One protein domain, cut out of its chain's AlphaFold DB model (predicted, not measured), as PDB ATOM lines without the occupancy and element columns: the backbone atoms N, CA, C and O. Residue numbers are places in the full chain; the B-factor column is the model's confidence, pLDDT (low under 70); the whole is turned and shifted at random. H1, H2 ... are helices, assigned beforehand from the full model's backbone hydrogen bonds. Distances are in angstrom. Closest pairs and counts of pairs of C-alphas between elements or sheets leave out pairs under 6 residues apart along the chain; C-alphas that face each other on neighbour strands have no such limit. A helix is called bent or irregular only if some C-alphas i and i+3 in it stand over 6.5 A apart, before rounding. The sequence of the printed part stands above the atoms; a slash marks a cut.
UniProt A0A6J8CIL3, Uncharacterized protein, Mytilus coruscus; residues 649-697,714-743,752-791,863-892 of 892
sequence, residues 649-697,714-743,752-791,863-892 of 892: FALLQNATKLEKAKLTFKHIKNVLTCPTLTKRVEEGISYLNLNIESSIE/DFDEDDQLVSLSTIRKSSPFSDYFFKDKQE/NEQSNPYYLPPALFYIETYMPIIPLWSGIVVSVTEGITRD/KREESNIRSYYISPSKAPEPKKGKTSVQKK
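Overview. This is residues 649 to 697, 714 to 743, 752 to 791 and 863 to 892 of the 892 residues of an uncharacterized protein of Mytilus coruscus (UniProt A0A6J8CIL3). Two helices of 16 residues each, H2 and H6, run side by side in opposite ways, with H5 packed beside them; H3 packs steeply on H2, and H4 steeply on H6. Short H1 packs on H2, H7 lies near the ends of H2 and H6, and residues 863 to 892 make a long outlying stretch with no named element, of which residues 865 to 872 stick out. The printed part has 149 residues with seven named helices, H1 to H7 in that order, and no named strand; the class is all helix. It is compact, with a radius of gyration of the C-alphas of 16.9 A and spans of 45 by 44 by 36 A.

Along the chain. Find C-alpha 649 at (-21.630, -15.350, -0.332), where H1 begins; it ends at residue 653. H2 is residues 658 to 673, 22.2 A long, and H3 is residues 679 to 697, 27.6 A long. Past the first cut, H4 is residues 717 to 728, 16.1 A, and H5 residues 732 to 741, 15.4 A. Past the second, H6 runs 24.2 A from C-alpha 761 at (-27.718, -15.947, -13.570) to residue 776, with a kink of 43 degrees near residue 770. H7, residues 779 to 785, ends at (-8.017, -26.876, 12.965). H5 and H6 are irregular: C-alphas 737 and 740 are 7.2 A apart, C-alphas 772 and 775 8.4 A.

Arrangement. Begin at H2, the hub, which touches H1, H3, H5 and H6. With H5 and H6 it forms a bundle, a group of helices side by side. H2 touches H6 at a shallow tilt of 12 degrees, opposite ways; their closest C-alphas, of Thr 673 and Pro 761, are 5.0 A apart. H2 and H5 only just touch, with 3 pairs of C-alphas within 8 A, the closest those of Lys 662 and Phe 737 at 6.3 A. H5 touches H6, closest at Ser 734 and Pro 772 with C-alphas 4.7 A apart. H3 touches H2 with residues 680 to 688 alone, at a steep tilt of 54 degrees; the closest C-alphas, of His 667 and Gly 684, are 4.6 A apart. H4 touches H6 at a steep tilt of 65 degrees, closest at Arg 728 and Pro 772 with C-alphas 5.4 A apart. H1 touches H2, the C-alphas of Leu 652 and Ala 661 being closest at 5.5 A. H7 is close to H2 but not clearly touching: the closest C-alphas, of Leu 658 and Ile 780, are 6.2 A apart. In H1, H2 and H4 every O i to N i+4 pair is within hydrogen-bond range; H3 has 14 of 15, H5 4 of 6, H6 5 of 12 beside 10 of 13 O i to N i+3 pairs, and H7 1 of 3 beside 2 of 4.

Size, cuts and confidence. The C-alphas of Asn 752 and Lys 863 are the two farthest apart, 49.6 A. The printed part has three cuts: across the first, C-alphas 697 and 714 are 34.0 A apart; across the second, C-alphas 743 and 752 are 21.5 A apart; across the third, C-alphas 791 and 863 are 27.7 A apart. Of the links printed whole, none is long. Mean pLDDT of the printed part is 73.9; 52 residues are under 70, among them 714 to 723 and 863 to 892.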
ATOM      1  N   PHE A 649     -23.045 -14.986  -0.260       93.25
ATOM      2  CA  PHE A 649     -21.630 -15.350  -0.332       93.25
ATOM      3  C   PHE A 649     -20.969 -15.371   1.057       93.25
ATOM      4  O   PHE A 649     -20.193 -16.278   1.360       93.25
ATOM      5  N   ALA A 650     -21.316 -14.435   1.946       89.94
ATOM      6  CA  ALA A 650     -20.840 -14.435   3.328       89.94
ATOM      7  C   ALA A 650     -21.317 -15.669   4.129       89.94
ATOM      8  O   ALA A 650     -20.578 -16.137   4.997       89.94
ATOM      9  N   LEU A 651     -22.487 -16.247   3.817       91.19
ATOM     10  CA  LEU A 651     -22.919 -17.540   4.372       91.19
ATOM     11  C   LEU A 651     -22.038 -18.705   3.896       91.19
ATOM     12  O   LEU A 651     -21.726 -19.588   4.692       91.19
ATOM     13  N   LEU A 652     -21.617 -18.709   2.624       93.62
ATOM     14  CA  LEU A 652     -20.677 -19.709   2.095       93.62
ATOM     15  C   LEU A 652     -19.291 -19.566   2.742       93.62
ATOM     16  O   LEU A 652     -18.703 -20.560   3.156       93.62
ATOM     17  N   GLN A 653     -18.800 -18.332   2.898       90.69
ATOM     18  CA  GLN A 653     -17.532 -18.042   3.573       90.69
ATOM     19  C   GLN A 653     -17.545 -18.485   5.046       90.69
ATOM     20  O   GLN A 653     -16.591 -19.099   5.513       90.69
ATOM     21  N   ASN A 654     -18.633 -18.237   5.781       89.12
ATOM     22  CA  ASN A 654     -18.745 -18.646   7.187       89.12
ATOM     23  C   ASN A 654     -19.189 -20.111   7.384       89.12
ATOM     24  O   ASN A 654     -19.393 -20.538   8.523       89.12
ATOM     25  N   ALA A 655     -19.332 -20.904   6.318       91.06
ATOM     26  CA  ALA A 655     -19.682 -22.312   6.444       91.06
ATOM     27  C   ALA A 655     -18.529 -23.106   7.086       91.06
ATOM     28  O   ALA A 655     -17.428 -23.168   6.553       91.06
ATOM     29  N   THR A 656     -18.794 -23.759   8.218       88.81
ATOM     30  CA  THR A 656     -17.852 -24.663   8.916       88.81
ATOM     31  C   THR A 656     -18.030 -26.134   8.541       88.81
ATOM     32  O   THR A 656     -17.263 -26.994   8.965       88.81
ATOM     33  N   LYS A 657     -19.067 -26.440   7.755       90.06
ATOM     34  CA  LYS A 657     -19.444 -27.787   7.324       90.06
ATOM     35  C   LYS A 657     -19.692 -27.799   5.825       90.06
ATOM     36  O   LYS A 657     -20.391 -26.930   5.300       90.06
ATOM     37  N   LEU A 658     -19.141 -28.807   5.159       91.19
ATOM     38  CA  LEU A 658     -19.197 -28.967   3.710       91.19
ATOM     39  C   LEU A 658     -20.643 -29.183   3.215       91.19
ATOM     40  O   LEU A 658     -21.038 -28.633   2.188       91.19
ATOM     41  N   GLU A 659     -21.465 -29.875   4.003       91.56
ATOM     42  CA  GLU A 659     -22.887 -30.104   3.738       91.56
ATOM     43  C   GLU A 659     -23.695 -28.802   3.840       91.56
ATOM     44  O   GLU A 659     -24.514 -28.518   2.966       91.56
ATOM     45  N   LYS A 660     -23.425 -27.957   4.854       91.38
ATOM     46  CA  LYS A 660     -24.080 -26.638   4.975       91.38
ATOM     47  C   LYS A 660     -23.691 -25.724   3.811       91.38
ATOM     48  O   LYS A 660     -24.547 -25.010   3.298       91.38
ATOM     49  N   ALA A 661     -22.433 -25.760   3.369       93.69
ATOM     50  CA  ALA A 661     -21.998 -25.007   2.196       93.69
ATOM     51  C   ALA A 661     -22.746 -25.452   0.926       93.69
ATOM     52  O   ALA A 661     -23.258 -24.605   0.196       93.69
ATOM     53  N   LYS A 662     -22.885 -26.765   0.690       93.81
ATOM     54  CA  LYS A 662     -23.625 -27.307  -0.461       93.81
ATOM     55  C   LYS A 662     -25.122 -27.004  -0.416       93.81
ATOM     56  O   LYS A 662     -25.675 -26.616  -1.441       93.81
ATOM     57  N   LEU A 663     -25.764 -27.100   0.750       93.75
ATOM     58  CA  LEU A 663     -27.172 -26.725   0.909       93.75
ATOM     59  C   LEU A 663     -27.386 -25.233   0.608       93.75
ATOM     60  O   LEU A 663     -28.216 -24.881  -0.228       93.75
ATOM     61  N   THR A 664     -26.573 -24.357   1.205       94.81
ATOM     62  CA  THR A 664     -26.601 -22.912   0.930       94.81
ATOM     63  C   THR A 664     -26.367 -22.616  -0.554       94.81
ATOM     64  O   THR A 664     -27.113 -21.836  -1.142       94.81
ATOM     65  N   PHE A 665     -25.407 -23.285  -1.203       95.12
ATOM     66  CA  PHE A 665     -25.162 -23.139  -2.641       95.12
ATOM     67  C   PHE A 665     -26.343 -23.627  -3.506       95.12
ATOM     68  O   PHE A 665     -26.686 -22.958  -4.480       95.12
ATOM     69  N   LYS A 666     -27.029 -24.721  -3.133       93.38
ATOM     70  CA  LYS A 666     -28.253 -25.197  -3.812       93.38
ATOM     71  C   LYS A 666     -29.367 -24.143  -3.769       93.38
ATOM     72  O   LYS A 666     -29.975 -23.869  -4.802       93.38
ATOM     73  N   HIS A 667     -29.597 -23.508  -2.617       94.38
ATOM     74  CA  HIS A 667     -30.585 -22.429  -2.508       94.38
ATOM     75  C   HIS A 667     -30.166 -21.173  -3.294       94.38
ATOM     76  O   HIS A 667     -30.992 -20.622  -4.016       94.38
ATOM     77  N   ILE A 668     -28.886 -20.772  -3.257       94.44
ATOM     78  CA  ILE A 668     -28.365 -19.661  -4.082       94.44
ATOM     79  C   ILE A 668     -28.575 -19.941  -5.577       94.44
ATOM     80  O   ILE A 668     -29.043 -19.060  -6.297       94.44
ATOM     81  N   LYS A 669     -28.291 -21.165  -6.045       92.50
ATOM     82  CA  LYS A 669     -28.547 -21.577  -7.432       92.50
ATOM     83  C   LYS A 669     -30.021 -21.386  -7.794       92.50
ATOM     84  O   LYS A 669     -30.302 -20.644  -8.730       92.50
ATOM     85  N   ASN A 670     -30.941 -21.987  -7.033       90.44
ATOM     86  CA  ASN A 670     -32.386 -21.879  -7.283       90.44
ATOM     87  C   ASN A 670     -32.838 -20.409  -7.404       90.44
ATOM     88  O   ASN A 670     -33.495 -20.039  -8.376       90.44
ATOM     89  N   VAL A 671     -32.443 -19.570  -6.438       93.19
ATOM     90  CA  VAL A 671     -32.885 -18.170  -6.325       93.19
ATOM     91  C   VAL A 671     -32.301 -17.267  -7.416       93.19
ATOM     92  O   VAL A 671     -32.972 -16.326  -7.833       93.19
ATOM     93  N   LEU A 672     -31.093 -17.548  -7.918       93.38
ATOM     94  CA  LEU A 672     -30.464 -16.729  -8.961       93.38
ATOM     95  C   LEU A 672     -30.763 -17.191 -10.396       93.38
ATOM     96  O   LEU A 672     -30.642 -16.363 -11.299       93.38
ATOM     97  N   THR A 673     -31.147 -18.455 -10.638       89.19
ATOM     98  CA  THR A 673     -31.363 -18.977 -12.008       89.19
ATOM     99  C   THR A 673     -32.807 -19.259 -12.404       89.19
ATOM    100  O   THR A 673     -33.049 -19.459 -13.590       89.19
ATOM    101  N   CYS A 674     -33.773 -19.280 -11.483       88.62
ATOM    102  CA  CYS A 674     -35.182 -19.432 -11.858       88.62
ATOM    103  C   CYS A 674     -35.819 -18.057 -12.170       88.62
ATOM    104  O   CYS A 674     -35.694 -17.148 -11.344       88.62
ATOM    105  N   PRO A 675     -36.480 -17.855 -13.329       86.75
ATOM    106  CA  PRO A 675     -37.058 -16.558 -13.709       86.75
ATOM    107  C   PRO A 675     -38.399 -16.237 -13.021       86.75
ATOM    108  O   PRO A 675     -38.813 -15.074 -12.994       86.75
ATOM    109  N   THR A 676     -39.069 -17.241 -12.452       87.06
ATOM    110  CA  THR A 676     -40.361 -17.159 -11.750       87.06
ATOM    111  C   THR A 676     -40.217 -17.553 -10.279       87.06
ATOM    112  O   THR A 676     -39.231 -18.171  -9.879       87.06
ATOM    113  N   LEU A 677     -41.183 -17.168  -9.445       85.75
ATOM    114  CA  LEU A 677     -41.254 -17.572  -8.039       85.75
ATOM    115  C   LEU A 677     -41.968 -18.921  -7.906       85.75
ATOM    116  O   LEU A 677     -43.129 -18.985  -7.508       85.75
ATOM    117  N   THR A 678     -41.271 -20.004  -8.248       87.12
ATOM    118  CA  THR A 678     -41.736 -21.341  -7.860       87.12
ATOM    119  C   THR A 678     -41.568 -21.543  -6.354       87.12
ATOM    120  O   THR A 678     -40.733 -20.896  -5.714       87.12
ATOM    121  N   LYS A 679     -42.310 -22.494  -5.783       86.06
ATOM    122  CA  LYS A 679     -42.208 -22.876  -4.367       86.06
ATOM    123  C   LYS A 679     -40.755 -23.116  -3.920       86.06
ATOM    124  O   LYS A 679     -40.324 -22.616  -2.886       86.06
ATOM    125  N   ARG A 680     -39.955 -23.791  -4.750       86.19
ATOM    126  CA  ARG A 680     -38.520 -24.061  -4.533       86.19
ATOM    127  C   ARG A 680     -37.630 -22.805  -4.515       86.19
ATOM    128  O   ARG A 680     -36.536 -22.826  -3.935       86.19
ATOM    129  N   VAL A 681     -38.065 -21.712  -5.145       88.94
ATOM    130  CA  VAL A 681     -37.428 -20.385  -5.061       88.94
ATOM    131  C   VAL A 681     -37.824 -19.685  -3.763       88.94
ATOM    132  O   VAL A 681     -36.957 -19.136  -3.088       88.94
ATOM    133  N   GLU A 682     -39.096 -19.757  -3.367       89.31
ATOM    134  CA  GLU A 682     -39.611 -19.172  -2.121       89.31
ATOM    135  C   GLU A 682     -39.017 -19.850  -0.874       89.31
ATOM    136  O   GLU A 682     -38.559 -19.167   0.047       89.31
ATOM    137  N   GLU A 683     -38.897 -21.181  -0.884       91.06
ATOM    138  CA  GLU A 683     -38.137 -21.966   0.099       91.06
ATOM    139  C   GLU A 683     -36.656 -21.551   0.128       91.06
ATOM    140  O   GLU A 683     -36.053 -21.443   1.197       91.06
ATOM    141  N   GLY A 684     -36.064 -21.266  -1.038       91.62
ATOM    142  CA  GLY A 684     -34.689 -20.778  -1.157       91.62
ATOM    143  C   GLY A 684     -34.478 -19.392  -0.549       91.62
ATOM    144  O   GLY A 684     -33.530 -19.203   0.213       91.62
ATOM    145  N   ILE A 685     -35.371 -18.442  -0.834       92.00
ATOM    146  CA  ILE A 685     -35.359 -17.096  -0.241       92.00
ATOM    147  C   ILE A 685     -35.547 -17.199   1.278       92.00
ATOM    148  O   ILE A 685     -34.784 -16.595   2.028       92.00
ATOM    149  N   SER A 686     -36.497 -18.020   1.733       92.00
ATOM    150  CA  SER A 686     -36.782 -18.249   3.155       92.00
ATOM    151  C   SER A 686     -35.577 -18.829   3.903       92.00
ATOM    152  O   SER A 686     -35.174 -18.289   4.932       92.00
ATOM    153  N   TYR A 687     -34.944 -19.880   3.362       94.19
ATOM    154  CA  TYR A 687     -33.739 -20.478   3.946       94.19
ATOM    155  C   TYR A 687     -32.580 -19.476   4.021       94.19
ATOM    156  O   TYR A 687     -31.889 -19.404   5.043       94.19
ATOM    157  N   LEU A 688     -32.347 -18.713   2.946       93.31
ATOM    158  CA  LEU A 688     -31.242 -17.759   2.882       93.31
ATOM    159  C   LEU A 688     -31.465 -16.592   3.846       93.31
ATOM    160  O   LEU A 688     -30.561 -16.300   4.625       93.31
ATOM    161  N   ASN A 689     -32.660 -15.998   3.875       90.69
ATOM    162  CA  ASN A 689     -32.994 -14.922   4.812       90.69
ATOM    163  C   ASN A 689     -32.843 -15.380   6.269       90.69
ATOM    164  O   ASN A 689     -32.118 -14.738   7.021       90.69
ATOM    165  N   LEU A 690     -33.394 -16.542   6.640       90.19
ATOM    166  CA  LEU A 690     -33.268 -17.093   7.996       90.19
ATOM    167  C   LEU A 690     -31.803 -17.328   8.402       90.19
ATOM    168  O   LEU A 690     -31.418 -17.056   9.541       90.19
ATOM    169  N   ASN A 691     -30.951 -17.797   7.481       86.44
ATOM    170  CA  ASN A 691     -29.521 -17.974   7.757       86.44
ATOM    171  C   ASN A 691     -28.753 -16.642   7.817       86.44
ATOM    172  O   ASN A 691     -27.802 -16.538   8.593       86.44
ATOM    173  N   ILE A 692     -29.140 -15.632   7.030       86.06
ATOM    174  CA  ILE A 692     -28.589 -14.269   7.118       86.06
ATOM    175  C   ILE A 692     -28.963 -13.650   8.469       86.06
ATOM    176  O   ILE A 692     -28.094 -13.102   9.142       86.06
ATOM    177  N   GLU A 693     -30.220 -13.781   8.887       80.12
ATOM    178  CA  GLU A 693     -30.766 -13.118  10.074       80.12
ATOM    179  C   GLU A 693     -30.268 -13.757  11.378       80.12
ATOM    180  O   GLU A 693     -29.745 -13.050  12.236       80.12
ATOM    181  N   SER A 694     -30.240 -15.091  11.480       73.75
ATOM    182  CA  SER A 694     -29.582 -15.788  12.607       73.75
ATOM    183  C   SER A 694     -28.060 -15.550  12.681       73.75
ATOM    184  O   SER A 694     -27.450 -15.674  13.746       73.75
ATOM    185  N   SER A 695     -27.425 -15.141  11.573       65.38
ATOM    186  CA  SER A 695     -26.021 -14.701  11.572       65.38
ATOM    187  C   SER A 695     -25.822 -13.273  12.111       65.38
ATOM    188  O   SER A 695     -24.676 -12.899  12.364       65.38
ATOM    189  N   ILE A 696     -26.889 -12.481  12.300       54.91
ATOM    190  CA  ILE A 696     -26.837 -11.156  12.949       54.91
ATOM    191  C   ILE A 696     -26.671 -11.338  14.459       54.91
ATOM    192  O   ILE A 696     -25.713 -10.828  15.038       54.91
ATOM    193  N   GLU A 697     -27.574 -12.103  15.081       39.03
ATOM    194  CA  GLU A 697     -27.645 -12.302  16.540       39.03
ATOM    195  C   GLU A 697     -26.312 -12.812  17.112       39.03
ATOM    196  O   GLU A 697     -25.861 -12.367  18.163       39.03
ATOM    197  N   ASP A 714      -4.928  -4.978  -7.331       32.62
ATOM    198  CA  ASP A 714      -5.710  -5.256  -8.528       32.62
ATOM    199  C   ASP A 714      -4.973  -6.332  -9.330       32.62
ATOM    200  O   ASP A 714      -3.802  -6.155  -9.672       32.62
ATOM    201  N   PHE A 715      -5.640  -7.462  -9.557       43.16
ATOM    202  CA  PHE A 715      -5.131  -8.606 -10.318       43.16
ATOM    203  C   PHE A 715      -5.904  -8.684 -11.634       43.16
ATOM    204  O   PHE A 715      -7.098  -8.388 -11.627       43.16
ATOM    205  N   ASP A 716      -5.291  -9.165 -12.718       45.56
ATOM    206  CA  ASP A 716      -6.054  -9.493 -13.929       45.56
ATOM    207  C   ASP A 716      -7.092 -10.582 -13.604       45.56
ATOM    208  O   ASP A 716      -6.762 -11.735 -13.309       45.56
ATOM    209  N   GLU A 717      -8.372 -10.192 -13.584       53.50
ATOM    210  CA  GLU A 717      -9.473 -11.080 -13.199       53.50
ATOM    211  C   GLU A 717      -9.600 -12.242 -14.195       53.50
ATOM    212  O   GLU A 717      -9.877 -13.368 -13.783       53.50
ATOM    213  N   ASP A 718      -9.282 -12.002 -15.469       55.16
ATOM    214  CA  ASP A 718      -9.247 -13.020 -16.519       55.16
ATOM    215  C   ASP A 718      -8.202 -14.116 -16.234       55.16
ATOM    216  O   ASP A 718      -8.539 -15.298 -16.306       55.16
ATOM    217  N   ASP A 719      -6.983 -13.777 -15.795       57.22
ATOM    218  CA  ASP A 719      -5.964 -14.771 -15.402       57.22
ATOM    219  C   ASP A 719      -6.412 -15.602 -14.188       57.22
ATOM    220  O   ASP A 719      -6.151 -16.813 -14.100       57.22
ATOM    221  N   GLN A 720      -7.133 -14.983 -13.248       63.75
ATOM    222  CA  GLN A 720      -7.709 -15.703 -12.113       63.75
ATOM    223  C   GLN A 720      -8.841 -16.635 -12.555       63.75
ATOM    224  O   GLN A 720      -8.866 -17.791 -12.129       63.75
ATOM    225  N   LEU A 721      -9.727 -16.184 -13.446       63.53
ATOM    226  CA  LEU A 721     -10.818 -16.976 -14.018       63.53
ATOM    227  C   LEU A 721     -10.293 -18.152 -14.860       63.53
ATOM    228  O   LEU A 721     -10.778 -19.275 -14.700       63.53
ATOM    229  N   VAL A 722      -9.261 -17.945 -15.683       61.59
ATOM    230  CA  VAL A 722      -8.569 -19.002 -16.444       61.59
ATOM    231  C   VAL A 722      -7.976 -20.047 -15.495       61.59
ATOM    232  O   VAL A 722      -8.228 -21.249 -15.660       61.59
ATOM    233  N   SER A 723      -7.268 -19.610 -14.452       64.69
ATOM    234  CA  SER A 723      -6.662 -20.502 -13.453       64.69
ATOM    235  C   SER A 723      -7.723 -21.312 -12.689       64.69
ATOM    236  O   SER A 723      -7.610 -22.536 -12.566       64.69
ATOM    237  N   LEU A 724      -8.820 -20.671 -12.268       71.00
ATOM    238  CA  LEU A 724      -9.969 -21.334 -11.639       71.00
ATOM    239  C   LEU A 724     -10.669 -22.320 -12.589       71.00
ATOM    240  O   LEU A 724     -11.052 -23.409 -12.159       71.00
ATOM    241  N   SER A 725     -10.789 -22.001 -13.883       68.88
ATOM    242  CA  SER A 725     -11.385 -22.898 -14.887       68.88
ATOM    243  C   SER A 725     -10.576 -24.189 -15.081       68.88
ATOM    244  O   SER A 725     -11.151 -25.265 -15.268       68.88
ATOM    245  N   THR A 726      -9.248 -24.106 -14.953       73.50
ATOM    246  CA  THR A 726      -8.345 -25.264 -15.004       73.50
ATOM    247  C   THR A 726      -8.461 -26.103 -13.730       73.50
ATOM    248  O   THR A 726      -8.618 -27.325 -13.798       73.50
ATOM    249  N   ILE A 727      -8.496 -25.459 -12.557       80.44
ATOM    250  CA  ILE A 727      -8.712 -26.138 -11.267       80.44
ATOM    251  C   ILE A 727     -10.086 -26.831 -11.223       80.44
ATOM    252  O   ILE A 727     -10.181 -27.951 -10.713       80.44
ATOM    253  N   ARG A 728     -11.132 -26.242 -11.827       80.69
ATOM    254  CA  ARG A 728     -12.498 -26.806 -11.893       80.69
ATOM    255  C   ARG A 728     -12.547 -28.228 -12.470       80.69
ATOM    256  O   ARG A 728     -13.403 -29.008 -12.071       80.69
ATOM    257  N   LYS A 729     -11.619 -28.598 -13.362       76.75
ATOM    258  CA  LYS A 729     -11.532 -29.950 -13.952       76.75
ATOM    259  C   LYS A 729     -10.836 -30.992 -13.064       76.75
ATOM    260  O   LYS A 729     -10.775 -32.155 -13.445       76.75
ATOM    261  N   SER A 730     -10.247 -30.590 -11.935       80.69
ATOM    262  CA  SER A 730      -9.348 -31.452 -11.143       80.69
ATOM    263  C   SER A 730      -9.527 -31.386  -9.624       80.69
ATOM    264  O   SER A 730      -8.892 -32.161  -8.914       80.69
ATOM    265  N   SER A 731     -10.379 -30.485  -9.126       89.56
ATOM    266  CA  SER A 731     -10.694 -30.354  -7.703       89.56
ATOM    267  C   SER A 731     -11.885 -31.242  -7.307       89.56
ATOM    268  O   SER A 731     -12.946 -31.111  -7.926       89.56
ATOM    269  N   PRO A 732     -11.787 -32.055  -6.235       91.06
ATOM    270  CA  PRO A 732     -12.885 -32.903  -5.760       91.06
ATOM    271  C   PRO A 732     -14.065 -32.086  -5.203       91.06
ATOM    272  O   PRO A 732     -15.195 -32.567  -5.150       91.06
ATOM    273  N   PHE A 733     -13.841 -30.813  -4.860       92.75
ATOM    274  CA  PHE A 733     -14.920 -29.889  -4.511       92.75
ATOM    275  C   PHE A 733     -15.771 -29.535  -5.739       92.75
ATOM    276  O   PHE A 733     -16.983 -29.404  -5.616       92.75
ATOM    277  N   SER A 734     -15.187 -29.472  -6.941       90.44
ATOM    278  CA  SER A 734     -15.963 -29.242  -8.173       90.44
ATOM    279  C   SER A 734     -16.975 -30.362  -8.391       90.44
ATOM    280  O   SER A 734     -18.155 -30.099  -8.604       90.44
ATOM    281  N   ASP A 735     -16.528 -31.608  -8.246       86.75
ATOM    282  CA  ASP A 735     -17.395 -32.782  -8.260       86.75
ATOM    283  C   ASP A 735     -18.521 -32.665  -7.226       86.75
ATOM    284  O   ASP A 735     -19.690 -32.851  -7.553       86.75
ATOM    285  N   TYR A 736     -18.191 -32.308  -5.984       90.75
ATOM    286  CA  TYR A 736     -19.168 -32.235  -4.900       90.75
ATOM    287  C   TYR A 736     -20.254 -31.167  -5.094       90.75
ATOM    288  O   TYR A 736     -21.412 -31.416  -4.756       90.75
ATOM    289  N   PHE A 737     -19.900 -29.993  -5.628       90.38
ATOM    290  CA  PHE A 737     -20.835 -28.884  -5.850       90.38
ATOM    291  C   PHE A 737     -21.549 -28.936  -7.216       90.38
ATOM    292  O   PHE A 737     -22.582 -28.286  -7.366       90.38
ATOM    293  N   PHE A 738     -21.042 -29.694  -8.203       87.12
ATOM    294  CA  PHE A 738     -21.577 -29.693  -9.577       87.12
ATOM    295  C   PHE A 738     -22.064 -31.047 -10.126       87.12
ATOM    296  O   PHE A 738     -22.650 -31.041 -11.211       87.12
ATOM    297  N   LYS A 739     -21.875 -32.188  -9.439       74.62
ATOM    298  CA  LYS A 739     -22.391 -33.493  -9.919       74.62
ATOM    299  C   LYS A 739     -23.920 -33.588  -9.924       74.62
ATOM    300  O   LYS A 739     -24.469 -34.176 -10.848       74.62
ATOM    301  N   ASP A 740     -24.604 -32.912  -9.004       62.09
ATOM    302  CA  ASP A 740     -26.074 -32.841  -8.866       62.09
ATOM    303  C   ASP A 740     -26.776 -32.079 -10.022       62.09
ATOM    304  O   ASP A 740     -27.860 -31.514  -9.857       62.09
ATOM    305  N   LYS A 741     -26.151 -31.974 -11.200       55.09
ATOM    306  CA  LYS A 741     -26.676 -31.203 -12.334       55.09
ATOM    307  C   LYS A 741     -27.940 -31.799 -12.958       55.09
ATOM    308  O   LYS A 741     -28.659 -31.035 -13.582       55.09
ATOM    309  N   GLN A 742     -28.218 -33.093 -12.776       45.94
ATOM    310  CA  GLN A 742     -29.363 -33.779 -13.401       45.94
ATOM    311  C   GLN A 742     -30.566 -34.016 -12.470       45.94
ATOM    312  O   GLN A 742     -31.678 -34.184 -12.956       45.94
ATOM    313  N   GLU A 743     -30.393 -33.991 -11.146       44.69
ATOM    314  CA  GLU A 743     -31.494 -34.269 -10.201       44.69
ATOM    315  C   GLU A 743     -32.491 -33.104 -10.068       44.69
ATOM    316  O   GLU A 743     -33.580 -33.269  -9.533       44.69
ATOM    317  N   ASN A 752     -46.083 -20.311 -10.381       60.94
ATOM    318  CA  ASN A 752     -46.644 -18.969 -10.230       60.94
ATOM    319  C   ASN A 752     -46.159 -18.081 -11.391       60.94
ATOM    320  O   ASN A 752     -44.959 -18.015 -11.669       60.94
ATOM    321  N   GLU A 753     -47.065 -17.325 -12.014       67.44
ATOM    322  CA  GLU A 753     -46.730 -16.364 -13.084       67.44
ATOM    323  C   GLU A 753     -45.867 -15.181 -12.590       67.44
ATOM    324  O   GLU A 753     -45.356 -14.382 -13.379       67.44
ATOM    325  N   GLN A 754     -45.684 -15.045 -11.272       81.12
ATOM    326  CA  GLN A 754     -44.943 -13.948 -10.662       81.12
ATOM    327  C   GLN A 754     -43.432 -14.067 -10.924       81.12
ATOM    328  O   GLN A 754     -42.772 -15.021 -10.508       81.12
ATOM    329  N   SER A 755     -42.862 -13.051 -11.575       86.31
ATOM    330  CA  SER A 755     -41.423 -12.977 -11.856       86.31
ATOM    331  C   SER A 755     -40.579 -12.889 -10.576       86.31
ATOM    332  O   SER A 755     -40.896 -12.137  -9.650       86.31
ATOM    333  N   ASN A 756     -39.470 -13.632 -10.549       89.56
ATOM    334  CA  ASN A 756     -38.501 -13.638  -9.459       89.56
ATOM    335  C   ASN A 756     -37.634 -12.358  -9.473       89.56
ATOM    336  O   ASN A 756     -36.826 -12.177 -10.388       89.56
ATOM    337  N   PRO A 757     -37.714 -11.485  -8.448       88.69
ATOM    338  CA  PRO A 757     -36.937 -10.248  -8.403       88.69
ATOM    339  C   PRO A 757     -35.457 -10.466  -8.031       88.69
ATOM    340  O   PRO A 757     -34.679  -9.514  -8.084       88.69
ATOM    341  N   TYR A 758     -35.057 -11.692  -7.670       91.69
ATOM    342  CA  TYR A 758     -33.668 -12.076  -7.394       91.69
ATOM    343  C   TYR A 758     -32.941 -12.687  -8.606       91.69
ATOM    344  O   TYR A 758     -31.738 -12.932  -8.528       91.69
ATOM    345  N   TYR A 759     -33.637 -12.925  -9.725       92.38
ATOM    346  CA  TYR A 759     -33.082 -13.575 -10.917       92.38
ATOM    347  C   TYR A 759     -31.875 -12.811 -11.491       92.38
ATOM    348  O   TYR A 759     -32.009 -11.710 -12.035       92.38
ATOM    349  N   LEU A 760     -30.684 -13.412 -11.386       92.38
ATOM    350  CA  LEU A 760     -29.426 -12.874 -11.907       92.38
ATOM    351  C   LEU A 760     -28.411 -14.007 -12.194       92.38
ATOM    352  O   LEU A 760     -27.404 -14.129 -11.490       92.38
ATOM    353  N   PRO A 761     -28.611 -14.827 -13.248       91.31
ATOM    354  CA  PRO A 761     -27.718 -15.947 -13.570       91.31
ATOM    355  C   PRO A 761     -26.218 -15.596 -13.691       91.31
ATOM    356  O   PRO A 761     -25.402 -16.386 -13.211       91.31
ATOM    357  N   PRO A 762     -25.808 -14.423 -14.235       91.56
ATOM    358  CA  PRO A 762     -24.398 -14.013 -14.259       91.56
ATOM    359  C   PRO A 762     -23.721 -13.982 -12.882       91.56
ATOM    360  O   PRO A 762     -22.535 -14.287 -12.776       91.56
ATOM    361  N   ALA A 763     -24.468 -13.663 -11.819       90.19
ATOM    362  CA  ALA A 763     -23.930 -13.660 -10.464       90.19
ATOM    363  C   ALA A 763     -23.665 -15.081  -9.947       90.19
ATOM    364  O   ALA A 763     -22.635 -15.305  -9.310       90.19
ATOM    365  N   LEU A 764     -24.524 -16.059 -10.273       91.94
ATOM    366  CA  LEU A 764     -24.237 -17.460  -9.958       91.94
ATOM    367  C   LEU A 764     -22.982 -17.934 -10.695       91.94
ATOM    368  O   LEU A 764     -22.114 -18.522 -10.057       91.94
ATOM    369  N   PHE A 765     -22.861 -17.666 -12.001       88.81
ATOM    370  CA  PHE A 765     -21.694 -18.097 -12.781       88.81
ATOM    371  C   PHE A 765     -20.378 -17.571 -12.196       88.81
ATOM    372  O   PHE A 765     -19.401 -18.314 -12.157       88.81
ATOM    373  N   TYR A 766     -20.362 -16.343 -11.665       89.75
ATOM    374  CA  TYR A 766     -19.205 -15.824 -10.934       89.75
ATOM    375  C   TYR A 766     -18.930 -16.614  -9.642       89.75
ATOM    376  O   TYR A 766     -17.801 -17.052  -9.424       89.75
ATOM    377  N   ILE A 767     -19.954 -16.873  -8.817       91.44
ATOM    378  CA  ILE A 767     -19.829 -17.651  -7.567       91.44
ATOM    379  C   ILE A 767     -19.369 -19.096  -7.838       91.44
ATOM    380  O   ILE A 767     -18.558 -19.624  -7.076       91.44
ATOM    381  N   GLU A 768     -19.805 -19.724  -8.940       90.25
ATOM    382  CA  GLU A 768     -19.346 -21.063  -9.336       90.25
ATOM    383  C   GLU A 768     -17.817 -21.146  -9.454       90.25
ATOM    384  O   GLU A 768     -17.244 -22.191  -9.144       90.25
ATOM    385  N   THR A 769     -17.138 -20.072  -9.876       88.94
ATOM    386  CA  THR A 769     -15.676 -20.082 -10.068       88.94
ATOM    387  C   THR A 769     -14.901 -20.256  -8.762       88.94
ATOM    388  O   THR A 769     -13.817 -20.832  -8.778       88.94
ATOM    389  N   TYR A 770     -15.476 -19.854  -7.626       90.31
ATOM    390  CA  TYR A 770     -14.849 -19.954  -6.305       90.31
ATOM    391  C   TYR A 770     -15.074 -21.323  -5.630       90.31
ATOM    392  O   TYR A 770     -14.287 -21.716  -4.767       90.31
ATOM    393  N   MET A 771     -16.109 -22.081  -6.021       92.62
ATOM    394  CA  MET A 771     -16.446 -23.392  -5.425       92.62
ATOM    395  C   MET A 771     -15.330 -24.459  -5.539       92.62
ATOM    396  O   MET A 771     -15.076 -25.135  -4.539       92.62
ATOM    397  N   PRO A 772     -14.589 -24.598  -6.664       92.62
ATOM    398  CA  PRO A 772     -13.439 -25.504  -6.768       92.62
ATOM    399  C   PRO A 772     -12.344 -25.276  -5.718       92.62
ATOM    400  O   PRO A 772     -11.595 -26.209  -5.425       92.62
ATOM    401  N   ILE A 773     -12.241 -24.061  -5.167       93.12
ATOM    402  CA  ILE A 773     -11.223 -23.662  -4.186       93.12
ATOM    403  C   ILE A 773     -11.813 -23.293  -2.818       93.12
ATOM    404  O   ILE A 773     -11.145 -22.629  -2.028       93.12
ATOM    405  N   ILE A 774     -13.038 -23.735  -2.502       93.25
ATOM    406  CA  ILE A 774     -13.719 -23.410  -1.235       93.25
ATOM    407  C   ILE A 774     -12.900 -23.674   0.058       93.25
ATOM    408  O   ILE A 774     -13.068 -22.895   1.000       93.25
ATOM    409  N   PRO A 775     -11.946 -24.636   0.139       92.56
ATOM    410  CA  PRO A 775     -11.047 -24.762   1.296       92.56
ATOM    411  C   PRO A 775     -10.151 -23.552   1.580       92.56
ATOM    412  O   PRO A 775      -9.686 -23.411   2.706       92.56
ATOM    413  N   LEU A 776      -9.869 -22.720   0.571       93.31
ATOM    414  CA  LEU A 776      -8.952 -21.584   0.690       93.31
ATOM    415  C   LEU A 776      -9.607 -20.324   1.263       93.31
ATOM    416  O   LEU A 776      -8.887 -19.423   1.664       93.31
ATOM    417  N   TRP A 777     -10.933 -20.199   1.262       92.25
ATOM    418  CA  TRP A 777     -11.597 -18.922   1.580       92.25
ATOM    419  C   TRP A 777     -12.816 -19.042   2.493       92.25
ATOM    420  O   TRP A 777     -13.515 -18.051   2.719       92.25
ATOM    421  N   SER A 778     -13.087 -20.246   2.997       92.06
ATOM    422  CA  SER A 778     -14.199 -20.523   3.900       92.06
ATOM    423  C   SER A 778     -13.742 -21.218   5.178       92.06
ATOM    424  O   SER A 778     -12.716 -21.906   5.218       92.06
ATOM    425  N   GLY A 779     -14.581 -21.130   6.206       88.31
ATOM    426  CA  GLY A 779     -14.379 -21.802   7.484       88.31
ATOM    427  C   GLY A 779     -14.317 -23.333   7.416       88.31
ATOM    428  O   GLY A 779     -13.984 -23.942   8.431       88.31
ATOM    429  N   ILE A 780     -14.605 -23.977   6.275       90.31
ATOM    430  CA  ILE A 780     -14.731 -25.441   6.158       90.31
ATOM    431  C   ILE A 780     -13.458 -26.158   6.632       90.31
ATOM    432  O   ILE A 780     -13.559 -27.140   7.358       90.31
ATOM    433  N   VAL A 781     -12.267 -25.662   6.272       87.31
ATOM    434  CA  VAL A 781     -10.991 -26.220   6.763       87.31
ATOM    435  C   VAL A 781     -10.538 -25.543   8.054       87.31
ATOM    436  O   VAL A 781     -10.249 -26.231   9.031       87.31
ATOM    437  N   VAL A 782     -10.499 -24.207   8.092       84.44
ATOM    438  CA  VAL A 782      -9.894 -23.460   9.211       84.44
ATOM    439  C   VAL A 782     -10.626 -23.697  10.543       84.44
ATOM    440  O   VAL A 782      -9.985 -23.747  11.596       84.44
ATOM    441  N   SER A 783     -11.941 -23.939  10.531       83.56
ATOM    442  CA  SER A 783     -12.688 -24.233  11.764       83.56
ATOM    443  C   SER A 783     -12.385 -25.618  12.346       83.56
ATOM    444  O   SER A 783     -12.466 -25.792  13.559       83.56
ATOM    445  N   VAL A 784     -11.963 -26.584  11.521       74.75
ATOM    446  CA  VAL A 784     -11.585 -27.944  11.959       74.75
ATOM    447  C   VAL A 784     -10.247 -27.946  12.709       74.75
ATOM    448  O   VAL A 784      -9.983 -28.853  13.499       74.75
ATOM    449  N   THR A 785      -9.406 -26.934  12.482       68.75
ATOM    450  CA  THR A 785      -8.017 -26.876  12.965       68.75
ATOM    451  C   THR A 785      -7.759 -25.762  13.980       68.75
ATOM    452  O   THR A 785      -6.993 -25.973  14.916       68.75
ATOM    453  N   GLU A 786      -8.393 -24.596  13.821       68.75
ATOM    454  CA  GLU A 786      -8.233 -23.429  14.707       68.75
ATOM    455  C   GLU A 786      -9.555 -22.888  15.284       68.75
ATOM    456  O   GLU A 786      -9.534 -21.978  16.108       68.75
ATOM    457  N   GLY A 787     -10.711 -23.433  14.889       71.00
ATOM    458  CA  GLY A 787     -12.012 -23.043  15.449       71.00
ATOM    459  C   GLY A 787     -12.569 -21.690  14.981       71.00
ATOM    460  O   GLY A 787     -13.606 -21.270  15.489       71.00
ATOM    461  N   ILE A 788     -11.933 -21.018  14.014       79.69
ATOM    462  CA  ILE A 788     -12.423 -19.759  13.418       79.69
ATOM    463  C   ILE A 788     -13.026 -19.983  12.021       79.69
ATOM    464  O   ILE A 788     -12.679 -20.944  11.335       79.69
ATOM    465  N   THR A 789     -13.924 -19.093  11.584       76.25
ATOM    466  CA  THR A 789     -14.579 -19.172  10.260       76.25
ATOM    467  C   THR A 789     -13.893 -18.345   9.172       76.25
ATOM    468  O   THR A 789     -14.071 -18.637   7.994       76.25
ATOM    469  N   ARG A 790     -13.158 -17.296   9.558       79.50
ATOM    470  CA  ARG A 790     -12.509 -16.319   8.674       79.50
ATOM    471  C   ARG A 790     -11.419 -15.557   9.433       79.50
ATOM    472  O   ARG A 790     -11.516 -15.415  10.651       79.50
ATOM    473  N   ASP A 791     -10.439 -15.025   8.712       81.69
ATOM    474  CA  ASP A 791      -9.466 -14.037   9.200       81.69
ATOM    475  C   ASP A 791      -9.137 -13.045   8.063       81.69
ATOM    476  O   ASP A 791      -9.628 -13.192   6.936       81.69
ATOM    477  N   LYS A 863      -1.797   1.459 -12.385       27.72
ATOM    478  CA  LYS A 863      -2.025   2.716 -11.583       27.72
ATOM    479  C   LYS A 863      -3.550   2.916 -11.348       27.72
ATOM    480  O   LYS A 863      -4.319   2.566 -12.231       27.72
ATOM    481  N   ARG A 864      -3.980   3.457 -10.192       43.84
ATOM    482  CA  ARG A 864      -5.397   3.540  -9.729       43.84
ATOM    483  C   ARG A 864      -5.788   4.949  -9.232       43.84
ATOM    484  O   ARG A 864      -4.928   5.647  -8.696       43.84
ATOM    485  N   GLU A 865      -7.078   5.290  -9.340       29.16
ATOM    486  CA  GLU A 865      -7.758   6.475  -8.772       29.16
ATOM    487  C   GLU A 865      -8.431   6.216  -7.394       29.16
ATOM    488  O   GLU A 865      -8.643   5.072  -6.974       29.16
ATOM    489  N   GLU A 866      -8.744   7.286  -6.655       25.86
ATOM    490  CA  GLU A 866      -9.089   7.235  -5.222       25.86
ATOM    491  C   GLU A 866     -10.589   7.039  -4.917       25.86
ATOM    492  O   GLU A 866     -11.465   7.551  -5.609       25.86
ATOM    493  N   SER A 867     -10.899   6.319  -3.828       28.20
ATOM    494  CA  SER A 867     -12.264   6.165  -3.300       28.20
ATOM    495  C   SER A 867     -12.264   5.763  -1.812       28.20
ATOM    496  O   SER A 867     -11.428   4.971  -1.385       28.20
ATOM    497  N   ASN A 868     -13.198   6.315  -1.020       25.55
ATOM    498  CA  ASN A 868     -13.212   6.248   0.456       25.55
ATOM    499  C   ASN A 868     -14.413   5.444   1.012       25.55
ATOM    500  O   ASN A 868     -15.510   5.997   1.087       25.55
ATOM    501  N   ILE A 869     -14.240   4.185   1.455       30.20
ATOM    502  CA  ILE A 869     -15.272   3.415   2.198       30.20
ATOM    503  C   ILE A 869     -14.631   2.551   3.311       30.20
ATOM    504  O   ILE A 869     -13.527   2.046   3.153       30.20
ATOM    505  N   ARG A 870     -15.337   2.383   4.443       26.12
ATOM    506  CA  ARG A 870     -14.904   1.647   5.655       26.12
ATOM    507  C   ARG A 870     -14.591   0.155   5.415       26.12
ATOM    508  O   ARG A 870     -15.123  -0.465   4.498       26.12
ATOM    509  N   SER A 871     -13.772  -0.424   6.300       31.30
ATOM    510  CA  SER A 871     -13.048  -1.690   6.089       31.30
ATOM    511  C   SER A 871     -13.705  -2.988   6.575       31.30
ATOM    512  O   SER A 871     -13.137  -4.054   6.349       31.30
ATOM    513  N   TYR A 872     -14.862  -2.933   7.240       32.75
ATOM    514  CA  TYR A 872     -15.556  -4.121   7.760       32.75
ATOM    515  C   TYR A 872     -17.016  -4.156   7.305       32.75
ATOM    516  O   TYR A 872     -17.692  -3.127   7.258       32.75
ATOM    517  N   TYR A 873     -17.484  -5.347   6.925       41.44
ATOM    518  CA  TYR A 873     -18.822  -5.566   6.379       41.44
ATOM    519  C   TYR A 873     -19.760  -6.086   7.470       41.44
ATOM    520  O   TYR A 873     -19.735  -7.267   7.811       41.44
ATOM    521  N   ILE A 874     -20.551  -5.169   8.027       36.72
ATOM    522  CA  ILE A 874     -21.521  -5.425   9.097       36.72
ATOM    523  C   ILE A 874     -22.857  -5.846   8.468       36.72
ATOM    524  O   ILE A 874     -23.309  -5.225   7.502       36.72
ATOM    525  N   SER A 875     -23.482  -6.889   9.020       36.16
ATOM    526  CA  SER A 875     -24.798  -7.384   8.595       36.16
ATOM    527  C   SER A 875     -25.915  -6.337   8.779       36.16
ATOM    528  O   SER A 875     -25.798  -5.442   9.620       36.16
ATOM    529  N   PRO A 876     -27.008  -6.406   7.999       40.53
ATOM    530  CA  PRO A 876     -28.089  -5.427   8.030       40.53
ATOM    531  C   PRO A 876     -29.122  -5.808   9.098       40.53
ATOM    532  O   PRO A 876     -29.200  -6.962   9.495       40.53
ATOM    533  N   SER A 877     -29.994  -4.883   9.504       39.28
ATOM    534  CA  SER A 877     -31.079  -5.190  10.454       39.28
ATOM    535  C   SER A 877     -32.229  -6.034   9.875       39.28
ATOM    536  O   SER A 877     -33.084  -6.475  10.638       39.28
ATOM    537  N   LYS A 878     -32.264  -6.245   8.550       46.62
ATOM    538  CA  LYS A 878     -33.139  -7.177   7.808       46.62
ATOM    539  C   LYS A 878     -32.465  -7.592   6.501       46.62
ATOM    540  O   LYS A 878     -31.710  -6.789   5.939       46.62
ATOM    541  N   ALA A 879     -32.771  -8.779   5.976       48.56
ATOM    542  CA  ALA A 879     -32.313  -9.174   4.642       48.56
ATOM    543  C   ALA A 879     -32.718  -8.125   3.565       48.56
ATOM    544  O   ALA A 879     -33.845  -7.624   3.579       48.56
ATOM    545  N   PRO A 880     -31.814  -7.723   2.647       63.75
ATOM    546  CA  PRO A 880     -32.075  -6.612   1.731       63.75
ATOM    547  C   PRO A 880     -32.927  -7.045   0.527       63.75
ATOM    548  O   PRO A 880     -32.411  -7.591  -0.447       63.75
ATOM    549  N   GLU A 881     -34.222  -6.738   0.565       68.38
ATOM    550  CA  GLU A 881     -35.142  -7.032  -0.540       68.38
ATOM    551  C   GLU A 881     -34.806  -6.245  -1.831       68.38
ATOM    552  O   GLU A 881     -34.602  -5.023  -1.772       68.38
ATOM    553  N   PRO A 882     -34.785  -6.904  -3.007       64.81
ATOM    554  CA  PRO A 882     -34.624  -6.260  -4.307       64.81
ATOM    555  C   PRO A 882     -35.848  -5.419  -4.688       64.81
ATOM    556  O   PRO A 882     -36.986  -5.680  -4.286       64.81
ATOM    557  N   LYS A 883     -35.636  -4.403  -5.527       61.12
ATOM    558  CA  LYS A 883     -36.705  -3.522  -6.005       61.12
ATOM    559  C   LYS A 883     -37.633  -4.265  -6.963       61.12
ATOM    560  O   LYS A 883     -37.261  -4.561  -8.099       61.12
ATOM    561  N   LYS A 884     -38.880  -4.483  -6.534       45.94
ATOM    562  CA  LYS A 884     -39.959  -5.016  -7.378       45.94
ATOM    563  C   LYS A 884     -40.084  -4.178  -8.663       45.94
ATOM    564  O   LYS A 884     -40.448  -3.008  -8.609       45.94
ATOM    565  N   GLY A 885     -39.766  -4.793  -9.807       45.16
ATOM    566  CA  GLY A 885     -39.956  -4.211 -11.140       45.16
ATOM    567  C   GLY A 885     -38.810  -3.357 -11.707       45.16
ATOM    568  O   GLY A 885     -39.045  -2.192 -12.027       45.16
ATOM    569  N   LYS A 886     -37.609  -3.937 -11.910       37.62
ATOM    570  CA  LYS A 886     -36.742  -3.726 -13.109       37.62
ATOM    571  C   LYS A 886     -35.429  -4.530 -13.041       37.62
ATOM    572  O   LYS A 886     -34.396  -4.024 -12.609       37.62
ATOM    573  N   THR A 887     -35.432  -5.751 -13.575       39.62
ATOM    574  CA  THR A 887     -34.235  -6.581 -13.826       39.62
ATOM    575  C   THR A 887     -33.445  -6.070 -15.045       39.62
ATOM    576  O   THR A 887     -33.290  -6.742 -16.062       39.62
ATOM    577  N   SER A 888     -32.951  -4.828 -14.976       38.41
ATOM    578  CA  SER A 888     -32.121  -4.231 -16.031       38.41
ATOM    579  C   SER A 888     -30.691  -4.779 -15.982       38.41
ATOM    580  O   SER A 888     -29.793  -4.137 -15.429       38.41
ATOM    581  N   VAL A 889     -30.488  -5.963 -16.564       43.56
ATOM    582  CA  VAL A 889     -29.157  -6.525 -16.836       43.56
ATOM    583  C   VAL A 889     -28.377  -5.538 -17.709       43.56
ATOM    584  O   VAL A 889     -28.896  -5.050 -18.715       43.56
ATOM    585  N   GLN A 890     -27.135  -5.227 -17.334       39.94
ATOM    586  CA  GLN A 890     -26.264  -4.423 -18.190       39.94
ATOM    587  C   GLN A 890     -25.777  -5.290 -19.353       39.94
ATOM    588  O   GLN A 890     -25.014  -6.229 -19.138       39.94
ATOM    589  N   LYS A 891     -26.207  -4.980 -20.582       31.77
ATOM    590  CA  LYS A 891     -25.545  -5.509 -21.778       31.77
ATOM    591  C   LYS A 891     -24.162  -4.858 -21.893       31.77
ATOM    592  O   LYS A 891     -24.085  -3.634 -22.004       31.77
ATOM    593  N   LYS A 892     -23.115  -5.679 -21.844       28.97
ATOM    594  CA  LYS A 892     -21.879  -5.466 -22.604       28.97
ATOM    595  C   LYS A 892     -22.034  -6.222 -23.925       28.97
ATOM    596  O   LYS A 892     -22.746  -7.254 -23.893       28.97
TER     597      LYS A 892